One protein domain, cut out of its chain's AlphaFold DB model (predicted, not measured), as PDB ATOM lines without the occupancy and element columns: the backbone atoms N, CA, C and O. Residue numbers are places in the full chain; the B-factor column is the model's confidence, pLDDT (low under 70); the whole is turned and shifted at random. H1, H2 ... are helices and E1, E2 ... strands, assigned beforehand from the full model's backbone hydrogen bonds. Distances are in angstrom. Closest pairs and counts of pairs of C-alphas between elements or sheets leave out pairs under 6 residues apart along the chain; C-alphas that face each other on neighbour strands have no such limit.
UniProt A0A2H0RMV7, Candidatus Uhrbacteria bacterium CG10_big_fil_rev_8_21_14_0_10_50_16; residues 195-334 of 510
ATOM      1  N   GLU A 195     171.310 164.952 106.061       86.44
ATOM      2  CA  GLU A 195     171.011 165.498 104.739       86.44
ATOM      3  C   GLU A 195     170.252 164.465 103.905       86.44
ATOM      4  O   GLU A 195     170.671 163.315 103.797       86.44
ATOM      5  N   VAL A 196     169.140 164.880 103.302       94.81
ATOM      6  CA  VAL A 196     168.344 164.063 102.377       94.81
ATOM      7  C   VAL A 196     168.459 164.647 100.981       94.81
ATOM      8  O   VAL A 196     168.172 165.829 100.777       94.81
ATOM      9  N   PHE A 197     168.844 163.816 100.013       94.44
ATOM     10  CA  PHE A 197     168.742 164.155  98.598       94.44
ATOM     11  C   PHE A 197     167.328 163.837  98.116       94.44
ATOM     12  O   PHE A 197     166.904 162.688  98.149       94.44
ATOM     13  N   VAL A 198     166.579 164.851  97.684       97.88
ATOM     14  CA  VAL A 198     165.183 164.693  97.255       97.88
ATOM     15  C   VAL A 198     165.133 164.169  95.824       97.88
ATOM     16  O   VAL A 198     165.458 164.891  94.882       97.88
ATOM     17  N   GLU A 199     164.656 162.943  95.641       96.88
ATOM     18  CA  GLU A 199     164.453 162.342  94.319       96.88
ATOM     19  C   GLU A 199     163.076 162.666  93.741       96.88
ATOM     20  O   GLU A 199     162.939 162.923  92.545       96.88
ATOM     21  N   ASN A 200     162.048 162.657  94.590       97.62
ATOM     22  CA  ASN A 200     160.652 162.719  94.180       97.62
ATOM     23  C   ASN A 200     159.922 163.825  94.941       97.62
ATOM     24  O   ASN A 200     159.909 163.865  96.171       97.62
ATOM     25  N   GLU A 201     159.309 164.743  94.192       97.81
ATOM     26  CA  GLU A 201     158.518 165.840  94.758       97.81
ATOM     27  C   GLU A 201     157.189 165.313  95.320       97.81
ATOM     28  O   GLU A 201     156.567 164.415  94.746       97.81
ATOM     29  N   SER A 202     156.703 165.921  96.404       96.38
ATOM     30  CA  SER A 202     155.329 165.710  96.877       96.38
ATOM     31  C   SER A 202     154.313 166.032  95.770       96.38
ATOM     32  O   SER A 202     154.511 166.980  95.010       96.38
ATOM     33  N   ASP A 203     153.205 165.291  95.708       95.94
ATOM     34  CA  ASP A 203     152.148 165.377  94.681       95.94
ATOM     35  C   ASP A 203     152.599 164.997  93.246       95.94
ATOM     36  O   ASP A 203     151.833 165.139  92.285       95.94
ATOM     37  N   SER A 204     153.809 164.449  93.082       96.06
ATOM     38  CA  SER A 204     154.297 163.872  91.821       96.06
ATOM     39  C   SER A 204     153.902 162.402  91.685       96.06
ATOM     40  O   SER A 204     153.926 161.669  92.666       96.06
ATOM     41  N   ASP A 205     153.583 161.945  90.474       95.88
ATOM     42  CA  ASP A 205     153.480 160.520  90.110       95.88
ATOM     43  C   ASP A 205     154.714 160.028  89.330       95.88
ATOM     44  O   ASP A 205     154.729 158.922  88.789       95.88
ATOM     45  N   GLN A 206     155.753 160.859  89.249       96.12
ATOM     46  CA  GLN A 206     157.022 160.549  88.610       96.12
ATOM     47  C   GLN A 206     158.019 160.094  89.678       96.12
ATOM     48  O   GLN A 206     158.444 160.910  90.495       96.12
ATOM     49  N   LYS A 207     158.386 158.808  89.655       95.38
ATOM     50  CA  LYS A 207     159.503 158.241  90.418       95.38
ATOM     51  C   LYS A 207     160.779 158.397  89.596       95.38
ATOM     52  O   LYS A 207     161.026 157.638  88.653       95.38
ATOM     53  N   ASN A 208     161.566 159.410  89.918       96.31
ATOM     54  CA  ASN A 208     162.936 159.546  89.457       96.31
ATOM     55  C   ASN A 208     163.809 158.531  90.192       96.31
ATOM     56  O   ASN A 208     163.575 158.233  91.359       96.31
ATOM     57  N   ILE A 209     164.777 157.980  89.473       92.75
ATOM     58  CA  ILE A 209     165.743 157.020  89.989       92.75
ATOM     59  C   ILE A 209     167.117 157.617  89.735       92.75
ATOM     60  O   ILE A 209     167.463 157.917  88.581       92.75
ATOM     61  N   TYR A 210     167.876 157.787  90.807       89.81
ATOM     62  CA  TYR A 210     169.243 158.278  90.775       89.81
ATOM     63  C   TYR A 210     170.233 157.152  91.057       89.81
ATOM     64  O   TYR A 210     169.895 156.105  91.598       89.81
ATOM     65  N   ASN A 211     171.484 157.360  90.660       83.19
ATOM     66  CA  ASN A 211     172.581 156.658  91.298       83.19
ATOM     67  C   ASN A 211     172.791 157.330  92.653       83.19
ATOM     68  O   ASN A 211     173.254 158.465  92.704       83.19
ATOM     69  N   GLU A 212     172.446 156.653  93.740       80.94
ATOM     70  CA  GLU A 212     172.407 157.270  95.070       80.94
ATOM     71  C   GLU A 212     173.796 157.669  95.591       80.94
ATOM     72  O   GLU A 212     173.940 158.600  96.384       80.94
ATOM     73  N   LYS A 213     174.855 157.045  95.055       75.25
ATOM     74  CA  LYS A 213     176.246 157.368  95.396       75.25
ATOM     75  C   LYS A 213     176.784 158.565  94.612       75.25
ATOM     76  O   LYS A 213     177.541 159.358  95.169       75.25
ATOM     77  N   THR A 214     176.435 158.702  93.329       75.88
ATOM     78  CA  THR A 214     176.931 159.801  92.472       75.88
ATOM     79  C   THR A 214     175.946 160.960  92.328       75.88
ATOM     80  O   THR A 214     176.330 162.024  91.843       75.88
ATOM     81  N   GLN A 215     174.692 160.771  92.750       81.69
ATOM     82  CA  GLN A 215     173.552 161.676  92.546       81.69
ATOM     83  C   GLN A 215     173.267 161.960  91.062       81.69
ATOM     84  O   GLN A 215     172.622 162.949  90.702       81.69
ATOM     85  N   GLU A 216     173.734 161.086  90.171       82.06
ATOM     86  CA  GLU A 216     173.473 161.193  88.742       82.06
ATOM     87  C   GLU A 216     172.105 160.604  88.408       82.06
ATOM     88  O   GLU A 216     171.762 159.490  88.799       82.06
ATOM     89  N   TYR A 217     171.315 161.362  87.655       93.25
ATOM     90  CA  TYR A 217     170.006 160.920  87.191       93.25
ATOM     91  C   TYR A 217     170.136 159.713  86.251       93.25
ATOM     92  O   TYR A 217     170.881 159.766  85.270       93.25
ATOM     93  N   ILE A 218     169.358 158.656  86.503       92.31
ATOM     94  CA  ILE A 218     169.325 157.456  85.658       92.31
ATOM     95  C   ILE A 218     168.102 157.487  84.738       92.31
ATOM     96  O   ILE A 218     168.236 157.415  83.514       92.31
ATOM     97  N   LYS A 219     166.896 157.536  85.316       96.19
ATOM     98  CA  LYS A 219     165.624 157.486  84.576       96.19
ATOM     99  C   LYS A 219     164.445 157.932  85.444       96.19
ATOM    100  O   LYS A 219     164.555 157.982  86.662       96.19
ATOM    101  N   THR A 220     163.293 158.121  84.810       96.56
ATOM    102  CA  THR A 220     162.003 158.347  85.475       96.56
ATOM    103  C   THR A 220     161.020 157.249  85.083       96.56
ATOM    104  O   THR A 220     160.976 156.828  83.922       96.56
ATOM    105  N   VAL A 221     160.225 156.791  86.046       94.25
ATOM    106  CA  VAL A 221     159.093 155.879  85.843       94.25
ATOM    107  C   VAL A 221     157.826 156.481  86.446       94.25
ATOM    108  O   VAL A 221     157.886 157.172  87.458       94.25
ATOM    109  N   THR A 222     156.670 156.222  85.838       95.19
ATOM    110  CA  THR A 222     155.381 156.672  86.385       95.19
ATOM    111  C   THR A 222     154.849 155.645  87.380       95.19
ATOM    112  O   THR A 222     154.805 154.457  87.064       95.19
ATOM    113  N   VAL A 223     154.415 156.097  88.555       93.94
ATOM    114  CA  VAL A 223     153.789 155.274  89.601       93.94
ATOM    115  C   VAL A 223     152.264 155.452  89.641       93.94
ATOM    116  O   VAL A 223     151.720 156.405  89.088       93.94
ATOM    117  N   SER A 224     151.547 154.516  90.273       94.88
ATOM    118  CA  SER A 224     150.068 154.507  90.316       94.88
ATOM    119  C   SER A 224     149.464 155.509  91.309       94.88
ATOM    120  O   SER A 224     148.273 155.841  91.232       94.88
ATOM    121  N   ARG A 225     150.266 155.968  92.271       95.06
ATOM    122  CA  ARG A 225     149.885 156.933  93.303       95.06
ATOM    123  C   ARG A 225     150.916 158.036  93.375       95.06
ATOM    124  O   ARG A 225     152.100 157.798  93.175       95.06
ATOM    125  N   LYS A 226     150.444 159.240  93.673       96.62
ATOM    126  CA  LYS A 226     151.319 160.384  93.873       96.62
ATOM    127  C   LYS A 226     151.974 160.324  95.245       96.62
ATOM    128  O   LYS A 226     151.316 159.943  96.210       96.62
ATOM    129  N   TYR A 227     153.226 160.752  95.324       97.25
ATOM    130  CA  TYR A 227     153.972 160.832  96.576       97.25
ATOM    131  C   TYR A 227     153.276 161.784  97.569       97.25
ATOM    132  O   TYR A 227     153.067 162.952  97.230       97.25
ATOM    133  N   PRO A 228     152.909 161.337  98.787       96.88
ATOM    134  CA  PRO A 228     152.238 162.193  99.769       96.88
ATOM    135  C   PRO A 228     153.176 163.242 100.384       96.88
ATOM    136  O   PRO A 228     152.712 164.289 100.824       96.88
ATOM    137  N   TYR A 229     154.480 162.968 100.387       97.94
ATOM    138  CA  TYR A 229     155.549 163.833 100.882       97.94
ATOM    139  C   TYR A 229     156.737 163.762  99.925       97.94
ATOM    140  O   TYR A 229     156.812 162.841  99.110       97.94
ATOM    141  N   ALA A 230     157.672 164.709 100.026       97.94
ATOM    142  CA  ALA A 230     158.932 164.588  99.302       97.94
ATOM    143  C   ALA A 230     159.674 163.319  99.758       97.94
ATOM    144  O   ALA A 230     159.695 163.009 100.952       97.94
ATOM    145  N   TYR A 231     160.254 162.601  98.804       98.00
ATOM    146  CA  TYR A 231     160.926 161.323  99.026       98.00
ATOM    147  C   TYR A 231     162.313 161.329  98.390       98.00
ATOM    148  O   TYR A 231     162.519 161.916  97.324       98.00
ATOM    149  N   GLY A 232     163.246 160.654  99.040       97.31
ATOM    150  CA  GLY A 232     164.578 160.364  98.532       97.31
ATOM    151  C   GLY A 232     165.357 159.601  99.589       97.31
ATOM    152  O   GLY A 232     164.749 158.892 100.381       97.31
ATOM    153  N   PHE A 233     166.667 159.799  99.665       95.12
ATOM    154  CA  PHE A 233     167.536 159.001 100.532       95.12
ATOM    155  C   PHE A 233     168.469 159.868 101.388       95.12
ATOM    156  O   PHE A 233     168.819 160.997 101.022       95.12
ATOM    157  N   LEU A 234     168.875 159.346 102.550       90.19
ATOM    158  CA  LEU A 234     169.861 159.986 103.421       90.19
ATOM    159  C   LEU A 234     171.253 159.888 102.802       90.19
ATOM    160  O   LEU A 234     171.742 158.793 102.517       90.19
ATOM    161  N   LEU A 235     171.938 161.020 102.683       81.06
ATOM    162  CA  LEU A 235     173.353 161.045 102.329       81.06
ATOM    163  C   LEU A 235     174.195 160.338 103.399       81.06
ATOM    164  O   LEU A 235     173.811 160.255 104.565       81.06
ATOM    165  N   ASP A 236     175.348 159.815 102.979       75.56
ATOM    166  CA  ASP A 236     176.292 159.096 103.840       75.56
ATOM    167  C   ASP A 236     175.668 157.906 104.593       75.56
ATOM    168  O   ASP A 236     175.980 157.651 105.759       75.56
ATOM    169  N   THR A 237     174.792 157.152 103.921       74.81
ATOM    170  CA  THR A 237     174.263 155.873 104.409       74.81
ATOM    171  C   THR A 237     174.366 154.778 103.341       74.81
ATOM    172  O   THR A 237     174.330 155.046 102.142       74.81
ATOM    173  N   THR A 238     174.506 153.528 103.776       74.19
ATOM    174  CA  THR A 238     174.404 152.318 102.962       74.19
ATOM    175  C   THR A 238     173.623 151.245 103.730       74.19
ATOM    176  O   THR A 238     174.078 150.786 104.784       74.19
ATOM    177  N   SER A 239     172.460 150.838 103.222       65.31
ATOM    178  CA  SER A 239     171.642 149.720 103.708       65.31
ATOM    179  C   SER A 239     172.206 148.356 103.280       65.31
ATOM    180  O   SER A 239     173.266 148.249 102.658       65.31
ATOM    181  N   GLY A 240     171.549 147.272 103.709       55.34
ATOM    182  CA  GLY A 240     172.021 145.897 103.495       55.34
ATOM    183  C   GLY A 240     172.048 145.439 102.032       55.34
ATOM    184  O   GLY A 240     172.761 144.486 101.717       55.34
ATOM    185  N   ASP A 241     171.306 146.122 101.167       60.62
ATOM    186  CA  ASP A 241     171.208 145.944  99.714       60.62
ATOM    187  C   ASP A 241     172.222 146.789  98.916       60.62
ATOM    188  O   ASP A 241     172.457 146.512  97.741       60.62
ATOM    189  N   GLY A 242     172.896 147.747  99.563       65.12
ATOM    190  CA  GLY A 242     173.924 148.600  98.958       65.12
ATOM    191  C   GLY A 242     173.462 150.017  98.602       65.12
ATOM    192  O   GLY A 242     174.324 150.863  98.318       65.12
ATOM    193  N   ASP A 243     172.162 150.287  98.689       78.44
ATOM    194  CA  ASP A 243     171.565 151.602  98.443       78.44
ATOM    195  C   ASP A 243     171.634 152.476  99.707       78.44
ATOM    196  O   ASP A 243     172.151 152.051 100.742       78.44
ATOM    197  N   ASN A 244     171.285 153.754  99.618       86.81
ATOM    198  CA  ASN A 244     171.188 154.638 100.772       86.81
ATOM    199  C   ASN A 244     169.856 154.402 101.501       86.81
ATOM    200  O   ASN A 244     168.899 153.863 100.962       86.81
ATOM    201  N   LEU A 245     169.781 154.819 102.764       90.31
ATOM    202  CA  LEU A 245     168.564 154.650 103.546       90.31
ATOM    203  C   LEU A 245     167.478 155.624 103.073       90.31
ATOM    204  O   LEU A 245     167.661 156.845 103.136       90.31
ATOM    205  N   ASP A 246     166.336 155.074 102.676       95.62
ATOM    206  CA  ASP A 246     165.174 155.824 102.212       95.62
ATOM    207  C   ASP A 246     164.591 156.770 103.263       95.62
ATOM    208  O   ASP A 246     164.629 156.518 104.473       95.62
ATOM    209  N   CYS A 247     163.994 157.870 102.800       97.38
ATOM    210  CA  CYS A 247     163.404 158.885 103.656       97.38
ATOM    211  C   CYS A 247     162.231 159.644 103.033       97.38
ATOM    212  O   CYS A 247     162.325 160.228 101.952       97.38
ATOM    213  N   PHE A 248     161.162 159.776 103.820       98.25
ATOM    214  CA  PHE A 248     160.091 160.743 103.592       98.25
ATOM    215  C   PHE A 248     160.309 162.006 104.432       98.25
ATOM    216  O   PHE A 248     160.437 161.944 105.660       98.25
ATOM    217  N   VAL A 249     160.285 163.169 103.775       97.81
ATOM    218  CA  VAL A 249     160.369 164.485 104.426       97.81
ATOM    219  C   VAL A 249     158.952 164.991 104.719       97.81
ATOM    220  O   VAL A 249     158.265 165.517 103.847       97.81
ATOM    221  N   ILE A 250     158.503 164.806 105.960       97.00
ATOM    222  CA  ILE A 250     157.135 165.046 106.435       97.00
ATOM    223  C   ILE A 250     156.883 166.546 106.627       97.00
ATOM    224  O   ILE A 250     156.997 167.084 107.730       97.00
ATOM    225  N   THR A 251     156.533 167.224 105.538       94.19
ATOM    226  CA  THR A 251     156.143 168.638 105.523       94.19
ATOM    227  C   THR A 251     155.239 168.951 104.330       94.19
ATOM    228  O   THR A 251     155.212 168.220 103.342       94.19
ATOM    229  N   GLU A 252     154.510 170.061 104.422       90.50
ATOM    230  CA  GLU A 252     153.756 170.658 103.311       90.50
ATOM    231  C   GLU A 252     154.643 171.586 102.454       90.50
ATOM    232  O   GLU A 252     154.214 172.075 101.406       90.50
ATOM    233  N   GLN A 253     155.876 171.875 102.896       90.69
ATOM    234  CA  GLN A 253     156.823 172.662 102.115       90.69
ATOM    235  C   GLN A 253     157.227 171.890 100.845       90.69
ATOM    236  O   GLN A 253     157.755 170.781 100.939       90.69
ATOM    237  N   PRO A 254     157.053 172.472  99.643       92.69
ATOM    238  CA  PRO A 254     157.475 171.815  98.419       92.69
ATOM    239  C   PRO A 254     159.001 171.850  98.286       92.69
ATOM    240  O   PRO A 254     159.626 172.910  98.395       92.69
ATOM    241  N   PHE A 255     159.583 170.702  97.949       95.75
ATOM    242  CA  PHE A 255     160.983 170.574  97.551       95.75
ATOM    243  C   PHE A 255     161.101 170.233  96.072       95.75
ATOM    244  O   PHE A 255     160.146 169.778  95.443       95.75
ATOM    245  N   LYS A 256     162.279 170.495  95.506       96.38
ATOM    246  CA  LYS A 256     162.579 170.181  94.110       96.38
ATOM    247  C   LYS A 256     163.432 168.938  94.003       96.38
ATOM    248  O   LYS A 256     164.325 168.728  94.820       96.38
ATOM    249  N   THR A 257     163.164 168.154  92.965       96.38
ATOM    250  CA  THR A 257     164.017 167.024  92.593       96.38
ATOM    251  C   THR A 257     165.472 167.501  92.466       96.38
ATOM    252  O   THR A 257     165.735 168.520  91.823       96.38
ATOM    253  N   GLY A 258     166.406 166.789  93.096       91.00
ATOM    254  CA  GLY A 258     167.831 167.117  93.149       91.00
ATOM    255  C   GLY A 258     168.241 168.127  94.224       91.00
ATOM    256  O   GLY A 258     169.405 168.521  94.268       91.00
ATOM    257  N   SER A 259     167.315 168.586  95.073       92.62
ATOM    258  CA  SER A 259     167.665 169.428  96.225       92.62
ATOM    259  C   SER A 259     168.172 168.590  97.398       92.62
ATOM    260  O   SER A 259     167.734 167.460  97.594       92.62
ATOM    261  N   ILE A 260     169.083 169.166  98.185       89.56
ATOM    262  CA  ILE A 260     169.526 168.606  99.463       89.56
ATOM    263  C   ILE A 260     168.816 169.368 100.579       89.56
ATOM    264  O   ILE A 260     168.804 170.603 100.580       89.56
ATOM    265  N   VAL A 261     168.208 168.633 101.507       89.62
ATOM    266  CA  VAL A 261     167.446 169.178 102.634       89.62
ATOM    267  C   VAL A 261     168.043 168.665 103.935       89.62
ATOM    268  O   VAL A 261     168.210 167.460 104.107       89.62
ATOM    269  N   GLU A 262     168.335 169.572 104.864       83.88
ATOM    270  CA  GLU A 262     168.732 169.203 106.220       83.88
ATOM    271  C   GLU A 262     167.486 168.855 107.049       83.88
ATOM    272  O   GLU A 262     166.532 169.641 107.117       83.88
ATOM    273  N   VAL A 263     167.482 167.676 107.672       89.56
ATOM    274  CA  VAL A 263     166.318 167.106 108.357       89.56
ATOM    275  C   VAL A 263     166.633 166.577 109.759       89.56
ATOM    276  O   VAL A 263     167.745 166.139 110.058       89.56
ATOM    277  N   GLU A 264     165.610 166.560 110.612       84.88
ATOM    278  CA  GLU A 264     165.586 165.902 111.920       84.88
ATOM    279  C   GLU A 264     164.705 164.639 111.853       84.88
ATOM    280  O   GLU A 264     163.516 164.740 111.522       84.88
ATOM    281  N   PRO A 265     165.215 163.441 112.198       87.88
ATOM    282  CA  PRO A 265     164.403 162.230 112.217       87.88
ATOM    283  C   PRO A 265     163.325 162.296 113.300       87.88
ATOM    284  O   PRO A 265     163.582 162.656 114.450       87.88
ATOM    285  N   ILE A 266     162.110 161.874 112.964       87.06
ATOM    286  CA  ILE A 266     160.975 161.804 113.891       87.06
ATOM    287  C   ILE A 266     160.474 160.373 114.111       87.06
ATOM    288  O   ILE A 266     159.886 160.101 115.164       87.06
ATOM    289  N   GLY A 267     160.763 159.450 113.191       87.56
ATOM    290  CA  GLY A 267     160.397 158.039 113.296       87.56
ATOM    291  C   GLY A 267     160.942 157.179 112.156       87.56
ATOM    292  O   GLY A 267     161.682 157.663 111.304       87.56
ATOM    293  N   LEU A 268     160.584 155.899 112.180       93.19
ATOM    294  CA  LEU A 268     160.921 154.896 111.167       93.19
ATOM    295  C   LEU A 268     159.631 154.180 110.761       93.19
ATOM    296  O   LEU A 268     158.839 153.814 111.633       93.19
ATOM    297  N   MET A 269     159.424 153.973 109.469       97.06
ATOM    298  CA  MET A 269     158.391 153.098 108.932       97.06
ATOM    299  C   MET A 269     159.056 151.803 108.472       97.06
ATOM    300  O   MET A 269     159.881 151.816 107.562       97.06
ATOM    301  N   GLU A 270     158.715 150.685 109.113       93.81
ATOM    302  CA  GLU A 270     159.096 149.374 108.591       93.81
ATOM    303  C   GLU A 270     158.344 149.139 107.276       93.81
ATOM    304  O   GLU A 270     157.134 149.358 107.199       93.81
ATOM    305  N   GLN A 271     159.054 148.674 106.260       91.50
ATOM    306  CA  GLN A 271     158.491 148.260 104.983       91.50
ATOM    307  C   GLN A 271     159.244 147.022 104.496       91.50
ATOM    308  O   GLN A 271     160.415 146.818 104.836       91.50
ATOM    309  N   ILE A 272     158.518 146.162 103.786       87.25
ATOM    310  CA  ILE A 272     159.039 144.964 103.137       87.25
ATOM    311  C   ILE A 272     158.713 145.067 101.654       87.25
ATOM    312  O   ILE A 272     157.548 145.256 101.305       87.25
ATOM    313  N   ASP A 273     159.721 144.897 100.808       86.81
ATOM    314  CA  ASP A 273     159.598 144.915  99.357       86.81
ATOM    315  C   ASP A 273     160.038 143.564  98.777       86.81
ATOM    316  O   ASP A 273     161.163 143.121  98.988       86.81
ATOM    317  N   ASP A 274     159.117 142.840  98.139       86.06
ATOM    318  CA  ASP A 274     159.321 141.487  97.597       86.06
ATOM    319  C   ASP A 274     159.973 140.487  98.584       86.06
ATOM    320  O   ASP A 274     160.622 139.506  98.209       86.06
ATOM    321  N   GLY A 275     159.719 140.693  99.881       81.62
ATOM    322  CA  GLY A 275     160.233 139.873 100.979       81.62
ATOM    323  C   GLY A 275     161.561 140.344 101.577       81.62
ATOM    324  O   GLY A 275     162.043 139.694 102.509       81.62
ATOM    325  N   GLU A 276     162.131 141.445 101.086       81.81
ATOM    326  CA  GLU A 276     163.344 142.086 101.604       81.81
ATOM    327  C   GLU A 276     162.989 143.286 102.498       81.81
ATOM    328  O   GLU A 276     161.969 143.941 102.300       81.81
ATOM    329  N   GLU A 277     163.778 143.530 103.549       82.88
ATOM    330  CA  GLU A 277     163.544 144.645 104.480       82.88
ATOM    331  C   GLU A 277     164.001 145.962 103.841       82.88
ATOM    332  O   GLU A 277     165.181 146.116 103.548       82.88
ATOM    333  N   ASP A 278     163.073 146.909 103.689       85.81
ATOM    334  CA  ASP A 278     163.279 148.183 102.991       85.81
ATOM    335  C   ASP A 278     162.710 149.341 103.830       85.81
ATOM    336  O   ASP A 278     161.621 149.877 103.607       85.81
ATOM    337  N   HIS A 279     163.367 149.625 104.953       91.06
ATOM    338  CA  HIS A 279     162.837 150.548 105.953       91.06
ATOM    339  C   HIS A 279     163.019 152.011 105.554       91.06
ATOM    340  O   HIS A 279     164.059 152.423 105.063       91.06
ATOM    341  N   ASN A 280     162.018 152.822 105.884       96.00
ATOM    342  CA  ASN A 280     161.950 154.220 105.487       96.00
ATOM    343  C   ASN A 280     162.056 155.144 106.707       96.00
ATOM    344  O   ASN A 280     161.260 155.060 107.651       96.00
ATOM    345  N   ILE A 281     163.011 156.070 106.695       96.75
ATOM    346  CA  ILE A 281     163.120 157.127 107.701       96.75
ATOM    347  C   ILE A 281     162.008 158.154 107.496       96.75
ATOM    348  O   ILE A 281     161.686 158.564 106.386       96.75
ATOM    349  N   LEU A 282     161.409 158.594 108.598       97.38
ATOM    350  CA  LEU A 282     160.466 159.703 108.611       97.38
ATOM    351  C   LEU A 282     161.156 160.880 109.286       97.38
ATOM    352  O   LEU A 282     161.493 160.797 110.472       97.38
ATOM    353  N   ALA A 283     161.361 161.969 108.553       95.56
ATOM    354  CA  ALA A 283     162.078 163.142 109.040       95.56
ATOM    355  C   ALA A 283     161.330 164.440 108.719       95.56
ATOM    356  O   ALA A 283     160.444 164.462 107.871       95.56
ATOM    357  N   VAL A 284     161.667 165.526 109.407       93.19
ATOM    358  CA  VAL A 284     161.128 166.873 109.153       93.19
ATOM    359  C   VAL A 284     162.268 167.825 108.818       93.19
ATOM    360  O   VAL A 284     163.365 167.612 109.330       93.19
ATOM    361  N   PRO A 285     162.056 168.882 108.017       91.88
ATOM    362  CA  PRO A 285     163.085 169.900 107.819       91.88
ATOM    363  C   PRO A 285     163.536 170.508 109.153       91.88
ATOM    364  O   PRO A 285     162.714 170.725 110.050       91.88
ATOM    365  N   VAL A 286     164.830 170.812 109.286       79.19
ATOM    366  CA  VAL A 286     165.364 171.463 110.494       79.19
ATOM    367  C   VAL A 286     164.583 172.746 110.801       79.19
ATOM    368  O   VAL A 286     164.409 173.621 109.952       79.19
ATOM    369  N   GLY A 287     164.114 172.866 112.045       68.88
ATOM    370  CA  GLY A 287     163.300 173.990 112.519       68.88
ATOM    371  C   GLY A 287     161.784 173.792 112.388       68.88
ATOM    372  O   GLY A 287     161.022 174.527 113.029       68.88
ATOM    373  N   GLU A 288     161.324 172.783 111.646       81.12
ATOM    374  CA  GLU A 288     159.923 172.365 111.647       81.12
ATOM    375  C   GLU A 288     159.616 171.381 112.782       81.12
ATOM    376  O   GLU A 288     160.495 170.813 113.421       81.12
ATOM    377  N   VAL A 289     158.327 171.212 113.090       70.00
ATOM    378  CA  VAL A 289     157.880 170.214 114.068       70.00
ATOM    379  C   VAL A 289     156.684 169.482 113.498       70.00
ATOM    380  O   VAL A 289     155.615 170.076 113.349       70.00
ATOM    381  N   ALA A 290     156.864 168.187 113.269       77.81
ATOM    382  CA  ALA A 290     155.797 167.244 112.981       77.81
ATOM    383  C   ALA A 290     155.927 166.008 113.881       77.81
ATOM    384  O   ALA A 290     156.928 165.803 114.573       77.81
ATOM    385  N   ALA A 291     154.882 165.190 113.892       77.31
ATOM    386  CA  ALA A 291     154.861 163.909 114.577       77.31
ATOM    387  C   ALA A 291     154.300 162.850 113.631       77.31
ATOM    388  O   ALA A 291     153.458 163.157 112.788       77.31
ATOM    389  N   VAL A 292     154.711 161.596 113.825       85.12
ATOM    390  CA  VAL A 292     154.145 160.439 113.120       85.12
ATOM    391  C   VAL A 292     152.768 160.114 113.719       85.12
ATOM    392  O   VAL A 292     152.603 159.189 114.518       85.12
ATOM    393  N   ASN A 293     151.793 160.970 113.419       86.62
ATOM    394  CA  ASN A 293     150.405 160.860 113.862       86.62
ATOM    395  C   ASN A 293     149.599 159.933 112.932       86.62
ATOM    396  O   ASN A 293     150.126 159.418 111.948       86.62
ATOM    397  N   ASP A 294     148.326 159.701 113.250       89.75
ATOM    398  CA  ASP A 294     147.501 158.758 112.486       89.75
ATOM    399  C   ASP A 294     147.250 159.227 111.043       89.75
ATOM    400  O   ASP A 294     147.244 158.401 110.141       89.75
ATOM    401  N   GLU A 295     147.185 160.538 110.796       92.44
ATOM    402  CA  GLU A 295     147.070 161.087 109.439       92.44
ATOM    403  C   GLU A 295     148.310 160.770 108.581       92.44
ATOM    404  O   GLU A 295     148.182 160.341 107.435       92.44
ATOM    405  N   VAL A 296     149.518 160.948 109.132       94.00
ATOM    406  CA  VAL A 296     150.777 160.609 108.445       94.00
ATOM    407  C   VAL A 296     150.832 159.112 108.144       94.00
ATOM    408  O   VAL A 296     151.176 158.731 107.026       94.00
ATOM    409  N   LYS A 297     150.457 158.269 109.116       95.62
ATOM    410  CA  LYS A 297     150.439 156.808 108.949       95.62
ATOM    411  C   LYS A 297     149.458 156.377 107.865       95.62
ATOM    412  O   LYS A 297     149.827 155.572 107.018       95.62
ATOM    413  N   GLU A 298     148.241 156.915 107.873       95.94
ATOM    414  CA  GLU A 298     147.212 156.610 106.872       95.94
ATOM    415  C   GLU A 298     147.659 157.020 105.463       95.94
ATOM    416  O   GLU A 298     147.583 156.202 104.549       95.94
ATOM    417  N   LYS A 299     148.198 158.239 105.294       95.69
ATOM    418  CA  LYS A 299     148.720 158.729 104.002       95.69
ATOM    419  C   LYS A 299     149.843 157.847 103.449       95.69
ATOM    420  O   LYS A 299     149.839 157.534 102.262       95.69
ATOM    421  N   LEU A 300     150.809 157.471 104.290       96.88
ATOM    422  CA  LEU A 300     151.930 156.626 103.869       96.88
ATOM    423  C   LEU A 300     151.477 155.194 103.575       96.88
ATOM    424  O   LEU A 300     151.900 154.632 102.572       96.88
ATOM    425  N   THR A 301     150.578 154.634 104.390       95.81
ATOM    426  CA  THR A 301     150.052 153.277 104.170       95.81
ATOM    427  C   THR A 301     149.285 153.191 102.851       95.81
ATOM    428  O   THR A 301     149.583 152.324 102.040       95.81
ATOM    429  N   ASP A 302     148.371 154.136 102.585       94.81
ATOM    430  CA  ASP A 302     147.625 154.192 101.317       94.81
ATOM    431  C   ASP A 302     148.549 154.358 100.103       94.81
ATOM    432  O   ASP A 302     148.336 153.734  99.065       94.81
ATOM    433  N   PHE A 303     149.597 155.179 100.228       95.69
ATOM    434  CA  PHE A 303     150.577 155.335  99.162       95.69
ATOM    435  C   PHE A 303     151.318 154.024  98.881       95.69
ATOM    436  O   PHE A 303     151.322 153.581  97.735       95.69
ATOM    437  N   ILE A 304     151.914 153.396  99.897       94.25
ATOM    438  CA  ILE A 304     152.739 152.192  99.724       94.25
ATOM    439  C   ILE A 304     151.917 150.996  99.233       94.25
ATOM    440  O   ILE A 304     152.351 150.314  98.304       94.25
ATOM    441  N   ASP A 305     150.706 150.796  99.759       91.00
ATOM    442  CA  ASP A 305     149.817 149.701  99.340       91.00
ATOM    443  C   ASP A 305     149.427 149.787  97.851       91.00
ATOM    444  O   ASP A 305     149.042 148.783  97.252       91.00
ATOM    445  N   HIS A 306     149.519 150.979  97.245       91.69
ATOM    446  CA  HIS A 306     148.990 151.254  95.908       91.69
ATOM    447  C   HIS A 306     149.997 151.836  94.906       91.69
ATOM    448  O   HIS A 306     149.671 151.966  93.722       91.69
ATOM    449  N   VAL A 307     151.217 152.197  95.318       90.25
ATOM    450  CA  VAL A 307     152.209 152.874  94.455       90.25
ATOM    451  C   VAL A 307     152.592 152.027  93.234       90.25
ATOM    452  O   VAL A 307     152.787 152.568  92.139       90.25
ATOM    453  N   PHE A 308     152.593 150.699  93.382       88.62
ATOM    454  CA  PHE A 308     152.946 149.738  92.335       88.62
ATOM    455  C   PHE A 308     151.773 148.863  91.857       88.62
ATOM    456  O   PHE A 308     152.025 147.826  91.262       88.62
ATOM    457  N   ASP A 309     150.509 149.298  91.997       88.25
ATOM    458  CA  ASP A 309     149.303 148.549  91.554       88.25
ATOM    459  C   ASP A 309     149.356 148.029  90.093       88.25
ATOM    460  O   ASP A 309     148.600 147.138  89.704       88.25
ATOM    461  N   HIS A 310     150.198 148.629  89.247       85.88
ATOM    462  CA  HIS A 310     150.363 148.274  87.836       85.88
ATOM    463  C   HIS A 310     151.537 147.312  87.564       85.88
ATOM    464  O   HIS A 310     151.752 146.936  86.408       85.88
ATOM    465  N   LEU A 311     152.303 146.933  88.591       83.75
ATOM    466  CA  LEU A 311     153.444 146.020  88.523       83.75
ATOM    467  C   LEU A 311     153.141 144.736  89.302       83.75
ATOM    468  O   LEU A 311     152.359 144.731  90.246       83.75
ATOM    469  N   ASP A 312     153.786 143.638  88.911       85.06
ATOM    470  CA  ASP A 312     153.775 142.386  89.676       85.06
ATOM    471  C   ASP A 312     154.821 142.480  90.797       85.06
ATOM    472  O   ASP A 312     155.898 141.894  90.703       85.06
ATOM    473  N   LYS A 313     154.539 143.343  91.779       82.69
ATOM    474  CA  LYS A 313     155.428 143.701  92.888       82.69
ATOM    475  C   LYS A 313     154.642 143.705  94.193       82.69
ATOM    476  O   LYS A 313     153.502 144.171  94.222       82.69
ATOM    477  N   THR A 314     155.234 143.183  95.261       82.69
ATOM    478  CA  THR A 314     154.599 143.104  96.581       82.69
ATOM    479  C   THR A 314     155.297 144.029  97.559       82.69
ATOM    480  O   THR A 314     156.478 143.859  97.825       82.69
ATOM    481  N   VAL A 315     154.558 144.990  98.113       88.19
ATOM    482  CA  VAL A 315     155.066 145.879  99.162       88.19
ATOM    483  C   VAL A 315     154.133 145.804 100.362       88.19
ATOM    484  O   VAL A 315     152.914 145.808 100.200       88.19
ATOM    485  N   GLU A 316     154.699 145.694 101.561       87.38
ATOM    486  CA  GLU A 316     153.946 145.614 102.813       87.38
ATOM    487  C   GLU A 316     154.454 146.655 103.817       87.38
ATOM    488  O   GLU A 316     155.647 146.710 104.117       87.38
ATOM    489  N   VAL A 317     153.539 147.449 104.385       92.69
ATOM    490  CA  VAL A 317     153.852 148.376 105.484       92.69
ATOM    491  C   VAL A 317     153.801 147.649 106.829       92.69
ATOM    492  O   VAL A 317     152.815 146.993 107.175       92.69
ATOM    493  N   GLY A 318     154.875 147.783 107.602       91.50
ATOM    494  CA  GLY A 318     155.027 147.246 108.949       91.50
ATOM    495  C   GLY A 318     154.666 148.256 110.042       91.50
ATOM    496  O   GLY A 318     153.672 148.983 109.965       91.50
ATOM    497  N   ARG A 319     155.447 148.274 111.129       91.88
ATOM    498  CA  ARG A 319     155.211 149.175 112.265       91.88
ATOM    499  C   ARG A 319     155.778 150.567 111.995       91.88
ATOM    500  O   ARG A 319     156.827 150.737 111.381       91.88
ATOM    501  N   PHE A 320     155.127 151.562 112.592       92.38
ATOM    502  CA  PHE A 320     155.677 152.906 112.740       92.38
ATOM    503  C   PHE A 320     156.362 153.016 114.098       92.38
ATOM    504  O   PHE A 320     155.707 152.985 115.145       92.38
ATOM    505  N   LEU A 321     157.684 153.132 114.080       84.75
ATOM    506  CA  LEU A 321     158.525 153.203 115.265       84.75
ATOM    507  C   LEU A 321     158.959 154.647 115.546       84.75
ATOM    508  O   LEU A 321     158.955 155.522 114.680       84.75
ATOM    509  N   GLY A 322     159.318 154.906 116.804       74.88
ATOM    510  CA  GLY A 322     159.780 156.222 117.238       74.88
ATOM    511  C   GLY A 322     161.206 156.541 116.786       74.88
ATOM    512  O   GLY A 322     161.921 155.697 116.252       74.88
ATOM    513  N   ILE A 323     161.641 157.768 117.078       74.44
ATOM    514  CA  ILE A 323     162.973 158.272 116.710       74.44
ATOM    515  C   ILE A 323     164.137 157.349 117.090       74.44
ATOM    516  O   ILE A 323     165.120 157.315 116.367       74.44
ATOM    517  N   ASP A 324     164.074 156.626 118.214       63.12
ATOM    518  CA  ASP A 324     165.223 155.832 118.659       63.12
ATOM    519  C   ASP A 324     165.461 154.662 117.692       63.12
ATOM    520  O   ASP A 324     166.608 154.306 117.443       63.12
ATOM    521  N   ALA A 325     164.395 154.119 117.091       75.44
ATOM    522  CA  ALA A 325     164.509 153.133 116.021       75.44
ATOM    523  C   ALA A 325     165.087 153.765 114.750       75.44
ATOM    524  O   ALA A 325     166.001 153.197 114.167       75.44
ATOM    525  N   ALA A 326     164.628 154.966 114.381       80.69
ATOM    526  CA  ALA A 326     165.160 155.709 113.238       80.69
ATOM    527  C   ALA A 326     166.663 155.987 113.386       80.69
ATOM    528  O   ALA A 326     167.449 155.637 112.520       80.69
ATOM    529  N   LEU A 327     167.081 156.540 114.527       72.25
ATOM    530  CA  LEU A 327     168.486 156.815 114.823       72.25
ATOM    531  C   LEU A 327     169.317 155.539 114.912       72.25
ATOM    532  O   LEU A 327     170.471 155.546 114.495       72.25
ATOM    533  N   SER A 328     168.751 154.457 115.455       70.12
ATOM    534  CA  SER A 328     169.427 153.165 115.460       70.12
ATOM    535  C   SER A 328     169.607 152.620 114.049       70.12
ATOM    536  O   SER A 328     170.623 151.980 113.813       70.12
ATOM    537  N   GLU A 329     168.647 152.825 113.149       79.25
ATOM    538  CA  GLU A 329     168.742 152.363 111.767       79.25
ATOM    539  C   GLU A 329     169.760 153.188 110.987       79.25
ATOM    540  O   GLU A 329     170.709 152.626 110.452       79.25
ATOM    541  N   ILE A 330     169.669 154.518 111.078       77.19
ATOM    542  CA  ILE A 330     170.657 155.434 110.503       77.19
ATOM    543  C   ILE A 330     172.061 155.130 111.031       77.19
ATOM    544  O   ILE A 330     173.017 155.164 110.279       77.19
ATOM    545  N   GLU A 331     172.231 154.806 112.315       68.00
ATOM    546  CA  GLU A 331     173.551 154.453 112.857       68.00
ATOM    547  C   GLU A 331     174.105 153.138 112.295       68.00
ATOM    548  O   GLU A 331     175.318 153.017 112.135       68.00
ATOM    549  N   LYS A 332     173.250 152.148 112.009       67.56
ATOM    550  CA  LYS A 332     173.687 150.886 111.386       67.56
ATOM    551  C   LYS A 332     174.094 151.094 109.932       67.56
ATOM    552  O   LYS A 332     175.013 150.417 109.478       67.56
ATOM    553  N   THR A 333     173.381 151.972 109.229       69.38
ATOM    554  CA  THR A 333     173.582 152.232 107.803       69.38
ATOM    555  C   THR A 333     174.544 153.379 107.549       69.38
ATOM    556  O   THR A 333     175.028 153.503 106.438       69.38
ATOM    557  N   GLN A 334     174.872 154.202 108.545       65.88
ATOM    558  CA  GLN A 334     175.783 155.325 108.378       65.88
ATOM    559  C   GLN A 334     177.098 154.850 107.781       65.88
ATOM    560  O   GLN A 334     177.813 154.006 108.336       65.88
TER     561      GLN A 334
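Overview. This is residues 195 to 334 of the 510 residues of a protein of Candidatus Uhrbacteria bacterium CG10_big_fil_rev_8_21_14_0_10_50_16 (UniProt A0A2H0RMV7). A small closed barrel of five strands, with E1, E4, E5, E7 and E6 round the ring, makes the core; helices H1 and H2 pack on its outside, and the hairpin of E2 and E3 packs on it through E2, with E3 held off from the ring. The long strand E6 bends sharply, and its later part pairs with E8, a strand outside the ring on which H1 packs. The printed part has 140 residues, with eight named strands and two named helices in the order E1 E2 E3 E4 E5 E6 E7 H1 E8 H2; the class is mixed, helices and strands, and the barrel's pairing is mixed too. The whole is compact and rounded, with a radius of gyration of the C-alphas of 13.7 A and spans of 35 by 32 by 30 A.

Arrangement. E1, residues 195 to 200, has antiparallel E4, residues 230 to 234, on one side, with N 199 and O 231 2.9 A apart, and antiparallel E6, residues 260 to 273, on the other side, with N 261 and O 196 2.9 A apart. E2, residues 206 to 211, touches E1, the closest C-alphas being those of Glu 199 and Asn 208, 5.8 A apart. E2 forms an antiparallel hairpin with E3, residues 216 to 222, with N 207 and O 221 2.8 A apart; E3 is apart from E1. E4 forms an antiparallel hairpin with E5, residues 246 to 249, with N 247 and O 232 2.7 A apart. E5 is parallel to E7, residues 280 to 285, with N 281 and O 246 2.8 A apart. E6 bends by 102 degrees at residue 264; it forms an antiparallel hairpin with E7, with N 266 and O 282 2.8 A apart, and is antiparallel to E8, residues 315 to 322, with N 318 and O 270 2.8 A apart. H1, residues 294 to 306, is on the barrel, outside it, at a height over the sheet of 8.6 A; it touches E8, the closest C-alphas being those of Thr 301 and Val 317, 6.3 A apart. H2, residues 323 to 333, is also on the barrel, outside it, at 8.6 A, and runs across the strands, at 72 degrees to E7 on the local plane; its closest C-alpha pair with E6 is Ile 323 and Gly 267, 4.3 A apart. H1 and H2 are apart. Every O i to N i+4 pair is within hydrogen-bond range in H2, and 8 of 9 in H1.

Along the chain. E1 begins at C-alpha 195 (171.011, 165.498, 104.739). From first to last C-alpha, E3 is 18.8 A long, E6 25.7 A, H1 18.3 A and E8 21.4 A. H1 begins at C-alpha 294 (147.501, 158.758, 112.486), and H2 ends at C-alpha 333 (173.582, 152.232, 107.803).

Size, cuts and confidence. The C-alphas farthest apart are those of Gly 287 and Asp 312, 40.1 A. The printed part has no cut; the link from E4 to E5, 11 residues, is long. Mean pLDDT of the printed part is 87.8; residues 239 to 242, 287, 324 and 331 to 334 are under 70.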